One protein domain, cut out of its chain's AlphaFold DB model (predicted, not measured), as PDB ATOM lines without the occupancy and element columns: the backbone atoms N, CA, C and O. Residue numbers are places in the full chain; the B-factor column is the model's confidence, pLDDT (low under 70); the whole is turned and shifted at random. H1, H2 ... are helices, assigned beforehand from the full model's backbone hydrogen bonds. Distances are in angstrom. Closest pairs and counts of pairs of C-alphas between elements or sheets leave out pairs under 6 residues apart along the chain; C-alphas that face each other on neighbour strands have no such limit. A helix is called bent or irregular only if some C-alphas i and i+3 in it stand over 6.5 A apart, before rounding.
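This is residues 8 to 52 of the 52 residues of an uncharacterized protein of uncultured Gammaproteobacteria bacterium (UniProt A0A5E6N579). One long straight helix, H2, makes a slanting bar, and the chain folds back at both of its ends, on opposite sides, in a flat, open Z. At one end the short helix H1 folds over the first turns of H2; at the other, H3 is a free arm that slants back at an angle without packing on H2, and residues 43 to 52 stick out. The middle of H2, residues 23 to 30, has nothing packed on it. The printed part has 45 residues with three named helices, in the order H1, H2, H3, and no named strand, and the class is all helix. The whole is only just extended, close to loose, with a radius of gyration of the C-alphas of 14.4 A, and it spans 38 by 28 by 7 A.

The longest helix is H2, residues 15 to 36. H1, residues 8 to 12, touches it, with residues 17 to 21 of H2 alone; the closest C-alphas are those of Phe 10 and Arg 18, 5.3 A apart. H3, residues 42 to 50, is close to H2 but not clearly touching, and its closest C-alphas are those of Ala 34 and Leu 42, 7.3 A apart. The lines of H2 and H3 stand at a steep tilt of 47 degrees, and the two run opposite ways. H1 and H3 are apart. In H1, H2 and H3 every O i to N i+4 pair is within hydrogen-bond range.

H2 runs 31.8 A from C-alpha 15 at (-43.221, 29.778, -20.658) to C-alpha 36 at (-43.232, 47.062, -47.371). H1 begins at C-alpha 8, at (-43.603, 43.334, -18.548), and measures 5.9 A from first to last C-alpha. H3 measures 12.4 A and ends at C-alpha 50, at (-54.575, 25.620, -47.039). No helix is bent or irregular.

The two C-alphas farthest apart are those of Asn 8 and Lys 51, at 39.0 A, and the outline is flat. Residues 23 to 30, which belong to H2, stand free, and so do residues 43 to 52, of which 43 to 50 belong to H3. The link from H1 to H2, of 2 residues, and the link from H2 to H3, of 5 residues, are both tight. The printed part has no cut, and it ends at Lys 52, the chain's last residue. The mean pLDDT of the printed part is 77.8, and residues 38 to 52 are under 70; the mean for H3 is 62.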
ATOM      1  N   ASN A   8     -43.107  43.765 -19.851       85.81
ATOM      2  CA  ASN A   8     -43.603  43.334 -18.548       85.81
ATOM      3  C   ASN A   8     -44.354  42.011 -18.671       85.81
ATOM      4  O   ASN A   8     -44.150  41.113 -17.855       85.81
ATOM      5  N   GLU A   9     -45.155  41.864 -19.723       85.56
ATOM      6  CA  GLU A   9     -45.878  40.628 -20.018       85.56
ATOM      7  C   GLU A   9     -44.919  39.489 -20.401       85.56
ATOM      8  O   GLU A   9     -45.082  38.353 -19.965       85.56
ATOM      9  N   PHE A  10     -43.835  39.798 -21.116       88.69
ATOM     10  CA  PHE A  10     -42.768  38.837 -21.388       88.69
ATOM     11  C   PHE A  10     -41.947  38.492 -20.137       88.69
ATOM     12  O   PHE A  10     -41.597  37.331 -19.913       88.69
ATOM     13  N   LYS A  11     -41.602  39.486 -19.311       88.12
ATOM     14  CA  LYS A  11     -40.788  39.291 -18.104       88.12
ATOM     15  C   LYS A  11     -41.526  38.450 -17.066       88.12
ATOM     16  O   LYS A  11     -40.906  37.554 -16.500       88.12
ATOM     17  N   ASN A  12     -42.812  38.727 -16.858       93.94
ATOM     18  CA  ASN A  12     -43.639  38.105 -15.823       93.94
ATOM     19  C   ASN A  12     -44.489  36.932 -16.344       93.94
ATOM     20  O   ASN A  12     -45.090  36.213 -15.550       93.94
ATOM     21  N   GLY A  13     -44.560  36.735 -17.662       90.62
ATOM     22  CA  GLY A  13     -45.315  35.655 -18.284       90.62
ATOM     23  C   GLY A  13     -44.687  34.280 -18.061       90.62
ATOM     24  O   GLY A  13     -43.466  34.127 -17.966       90.62
ATOM     25  N   ASN A  14     -45.538  33.256 -18.030       94.94
ATOM     26  CA  ASN A  14     -45.096  31.865 -18.017       94.94
ATOM     27  C   ASN A  14     -44.462  31.467 -19.369       94.94
ATOM     28  O   ASN A  14     -44.460  32.233 -20.337       94.94
ATOM     29  N   GLU A  15     -43.910  30.255 -19.452       93.62
ATOM     30  CA  GLU A  15     -43.221  29.778 -20.658       93.62
ATOM     31  C   GLU A  15     -44.104  29.837 -21.918       93.62
ATOM     32  O   GLU A  15     -43.635  30.227 -22.988       93.62
ATOM     33  N   GLN A  16     -45.389  29.504 -21.790       92.94
ATOM     34  CA  GLN A  16     -46.338  29.541 -22.898       92.94
ATOM     35  C   GLN A  16     -46.580  30.976 -23.382       92.94
ATOM     36  O   GLN A  16     -46.480  31.241 -24.580       92.94
ATOM     37  N   THR A  17     -46.832  31.912 -22.463       91.19
ATOM     38  CA  THR A  17     -47.020  33.338 -22.771       91.19
ATOM     39  C   THR A  17     -45.783  33.919 -23.448       91.19
ATOM     40  O   THR A  17     -45.885  34.584 -24.477       91.19
ATOM     41  N   ARG A  18     -44.591  33.602 -22.934       90.69
ATOM     42  CA  ARG A  18     -43.316  34.043 -23.516       90.69
ATOM     43  C   ARG A  18     -43.131  33.555 -24.948       90.69
ATOM     44  O   ARG A  18     -42.768  34.345 -25.818       90.69
ATOM     45  N   LYS A  19     -43.407  32.271 -25.204       91.50
ATOM     46  CA  LYS A  19     -43.350  31.693 -26.554       91.50
ATOM     47  C   LYS A  19     -44.340  32.387 -27.488       91.50
ATOM     48  O   LYS A  19     -43.951  32.785 -28.583       91.50
ATOM     49  N   LEU A  20     -45.584  32.587 -27.048       90.75
ATOM     50  CA  LEU A  20     -46.623  33.246 -27.842       90.75
ATOM     51  C   LEU A  20     -46.211  34.665 -28.264       90.75
ATOM     52  O   LEU A  20     -46.315  35.008 -29.440       90.75
ATOM     53  N   LEU A  21     -45.691  35.461 -27.326       89.38
ATOM     54  CA  LEU A  21     -45.243  36.832 -27.578       89.38
ATOM     55  C   LEU A  21     -44.085  36.888 -28.588       89.38
ATOM     56  O   LEU A  21     -44.074  37.741 -29.477       89.38
ATOM     57  N   ILE A  22     -43.138  35.947 -28.505       88.19
ATOM     58  CA  ILE A  22     -42.053  35.818 -29.491       88.19
ATOM     59  C   ILE A  22     -42.622  35.474 -30.873       88.19
ATOM     60  O   ILE A  22     -42.273  36.127 -31.859       88.19
ATOM     61  N   TYR A  23     -43.520  34.487 -30.965       87.56
ATOM     62  CA  TYR A  23     -44.125  34.100 -32.241       87.56
ATOM     63  C   TYR A  23     -44.911  35.245 -32.883       87.56
ATOM     64  O   TYR A  23     -44.765  35.489 -34.082       87.56
ATOM     65  N   GLN A  24     -45.688  35.990 -32.096       86.38
ATOM     66  CA  GLN A  24     -46.418  37.161 -32.580       86.38
ATOM     67  C   GLN A  24     -45.474  38.242 -33.120       86.38
ATOM     68  O   GLN A  24     -45.739  38.808 -34.185       86.38
ATOM     69  N   ALA A  25     -44.353  38.507 -32.443       87.06
ATOM     70  CA  ALA A  25     -43.367  39.478 -32.914       87.06
ATOM     71  C   ALA A  25     -42.707  39.044 -34.233       87.06
ATOM     72  O   ALA A  25     -42.565  39.847 -35.161       87.06
ATOM     73  N   ILE A  26     -42.361  37.762 -34.361       85.19
ATOM     74  CA  ILE A  26     -41.795  37.206 -35.596       85.19
ATOM     75  C   ILE A  26     -42.805  37.334 -36.744       85.19
ATOM     76  O   ILE A  26     -42.470  37.868 -37.803       85.19
ATOM     77  N   PHE A  27     -44.056  36.922 -36.526       85.25
ATOM     78  CA  PHE A  27     -45.100  36.970 -37.549       85.25
ATOM     79  C   PHE A  27     -45.395  38.404 -38.004       85.25
ATOM     80  O   PHE A  27     -45.410  38.695 -39.199       85.25
ATOM     81  N   THR A  28     -45.518  39.331 -37.052       84.38
ATOM     82  CA  THR A  28     -45.716  40.760 -37.335       84.38
ATOM     83  C   THR A  28     -44.558  41.336 -38.151       84.38
ATOM     84  O   THR A  28     -44.779  42.120 -39.073       84.38
ATOM     85  N   THR A  29     -43.321  40.927 -37.858       83.12
ATOM     86  CA  THR A  29     -42.139  41.350 -38.622       83.12
ATOM     87  C   THR A  29     -42.216  40.876 -40.070       83.12
ATOM     88  O   THR A  29     -42.005  41.673 -40.988       83.12
ATOM     89  N   PHE A  30     -42.567  39.610 -40.296       81.44
ATOM     90  CA  PHE A  30     -42.743  39.078 -41.646       81.44
ATOM     91  C   PHE A  30     -43.875  39.776 -42.405       81.44
ATOM     92  O   PHE A  30     -43.670  40.175 -43.552       81.44
ATOM     93  N   ASP A  31     -45.018  40.022 -41.764       81.31
ATOM     94  CA  ASP A  31     -46.134  40.762 -42.363       81.31
ATOM     95  C   ASP A  31     -45.740  42.204 -42.729       81.31
ATOM     96  O   ASP A  31     -46.093  42.707 -43.801       81.31
ATOM     97  N   MET A  32     -44.962  42.881 -41.877       83.81
ATOM     98  CA  MET A  32     -44.433  44.217 -42.169       83.81
ATOM     99  C   MET A  32     -43.473  44.207 -43.362       83.81
ATOM    100  O   MET A  32     -43.559  45.085 -44.226       83.81
ATOM    101  N   ILE A  33     -42.578  43.217 -43.440       81.75
ATOM    102  CA  ILE A  33     -41.655  43.047 -44.571       81.75
ATOM    103  C   ILE A  33     -42.439  42.772 -45.858       81.75
ATOM    104  O   ILE A  33     -42.182  43.425 -46.871       81.75
ATOM    105  N   ALA A  34     -43.427  41.876 -45.814       78.75
ATOM    106  CA  ALA A  34     -44.289  41.538 -46.943       78.75
ATOM    107  C   ALA A  34     -45.029  42.767 -47.490       78.75
ATOM    108  O   ALA A  34     -44.971  43.040 -48.694       78.75
ATOM    109  N   LYS A  35     -45.651  43.557 -46.601       78.94
ATOM    110  CA  LYS A  35     -46.336  44.809 -46.960       78.94
ATOM    111  C   LYS A  35     -45.372  45.834 -47.556       78.94
ATOM    112  O   LYS A  35     -45.649  46.386 -48.619       78.94
ATOM    113  N   LYS A  36     -44.219  46.066 -46.916       79.19
ATOM    114  CA  LYS A  36     -43.232  47.062 -47.371       79.19
ATOM    115  C   LYS A  36     -42.615  46.696 -48.721       79.19
ATOM    116  O   LYS A  36     -42.403  47.573 -49.551       79.19
ATOM    117  N   LYS A  37     -42.343  45.411 -48.954       75.62
ATOM    118  CA  LYS A  37     -41.775  44.909 -50.213       75.62
ATOM    119  C   LYS A  37     -42.831  44.656 -51.302       75.62
ATOM    120  O   LYS A  37     -42.453  44.228 -52.387       75.62
ATOM    121  N   LYS A  38     -44.126  44.918 -51.042       66.31
ATOM    122  CA  LYS A  38     -45.260  44.607 -51.939       66.31
ATOM    123  C   LYS A  38     -45.200  43.170 -52.485       66.31
ATOM    124  O   LYS A  38     -45.475  42.929 -53.661       66.31
ATOM    125  N   ILE A  39     -44.808  42.212 -51.644       63.25
ATOM    126  CA  ILE A  39     -44.673  40.809 -52.053       63.25
ATOM    127  C   ILE A  39     -46.082  40.226 -52.200       63.25
ATOM    128  O   ILE A  39     -46.699  39.826 -51.218       63.25
ATOM    129  N   LYS A  40     -46.592  40.186 -53.438       57.94
ATOM    130  CA  LYS A  40     -47.899  39.590 -53.779       57.94
ATOM    131  C   LYS A  40     -47.952  38.075 -53.524       57.94
ATOM    132  O   LYS A  40     -49.017  37.531 -53.270       57.94
ATOM    133  N   ASN A  41     -46.803  37.400 -53.511       59.34
ATOM    134  CA  ASN A  41     -46.730  35.939 -53.401       59.34
ATOM    135  C   ASN A  41     -47.030  35.377 -51.998       59.34
ATOM    136  O   ASN A  41     -47.041  34.159 -51.846       59.34
ATOM    137  N   LEU A  42     -47.290  36.203 -50.973       60.41
ATOM    138  CA  LEU A  42     -47.716  35.667 -49.672       60.41
ATOM    139  C   LEU A  42     -49.096  34.998 -49.743       60.41
ATOM    140  O   LEU A  42     -49.322  34.029 -49.024       60.41
ATOM    141  N   GLU A  43     -49.998  35.480 -50.602       62.06
ATOM    142  CA  GLU A  43     -51.295  34.825 -50.830       62.06
ATOM    143  C   GLU A  43     -51.119  33.443 -51.459       62.06
ATOM    144  O   GLU A  43     -51.742  32.494 -51.002       62.06
ATOM    145  N   VAL A  44     -50.180  33.297 -52.400       61.31
ATOM    146  CA  VAL A  44     -49.840  32.004 -53.021       61.31
ATOM    147  C   VAL A  44     -49.315  31.013 -51.979       61.31
ATOM    148  O   VAL A  44     -49.693  29.846 -51.990       61.31
ATOM    149  N   VAL A  45     -48.480  31.469 -51.037       60.81
ATOM    150  CA  VAL A  45     -47.990  30.620 -49.937       60.81
ATOM    151  C   VAL A  45     -49.127  30.245 -48.977       60.81
ATOM    152  O   VAL A  45     -49.206  29.092 -48.557       60.81
ATOM    153  N   LYS A  46     -50.039  31.177 -48.660       63.22
ATOM    154  CA  LYS A  46     -51.219  30.906 -47.818       63.22
ATOM    155  C   LYS A  46     -52.200  29.930 -48.482       63.22
ATOM    156  O   LYS A  46     -52.680  29.022 -47.810       63.22
ATOM    157  N   GLU A  47     -52.456  30.056 -49.785       62.00
ATOM    158  CA  GLU A  47     -53.267  29.097 -50.552       62.00
ATOM    159  C   GLU A  47     -52.618  27.713 -50.626       62.00
ATOM    160  O   GLU A  47     -53.313  26.703 -50.528       62.00
ATOM    161  N   TYR A  48     -51.293  27.647 -50.780       62.97
ATOM    162  CA  TYR A  48     -50.571  26.376 -50.846       62.97
ATOM    163  C   TYR A  48     -50.605  25.618 -49.513       62.97
ATOM    164  O   TYR A  48     -50.701  24.394 -49.505       62.97
ATOM    165  N   ILE A  49     -50.569  26.339 -48.388       63.38
ATOM    166  CA  ILE A  49     -50.710  25.751 -47.049       63.38
ATOM    167  C   ILE A  49     -52.142  25.253 -46.814       63.38
ATOM    168  O   ILE A  49     -52.308  24.152 -46.307       63.38
ATOM    169  N   ASN A  50     -53.168  26.008 -47.225       61.75
ATOM    170  CA  ASN A  50     -54.575  25.620 -47.039       61.75
ATOM    171  C   ASN A  50     -55.073  24.518 -47.994       61.75
ATOM    172  O   ASN A  50     -56.178  24.015 -47.810       61.75
ATOM    173  N   LYS A  51     -54.309  24.163 -49.034       55.66
ATOM    174  CA  LYS A  51     -54.647  23.074 -49.970       55.66
ATOM    175  C   LYS A  51     -54.163  21.687 -49.523       55.66
ATOM    176  O   LYS A  51     -54.381  20.726 -50.258       55.66
ATOM    177  N   LYS A  52     -53.506  21.578 -48.368       45.81
ATOM    178  CA  LYS A  52     -53.081  20.312 -47.755       45.81
ATOM    179  C   LYS A  52     -53.865  20.051 -46.481       45.81
ATOM    180  O   LYS A  52     -54.127  18.857 -46.234       45.81
TER     181      LYS A  52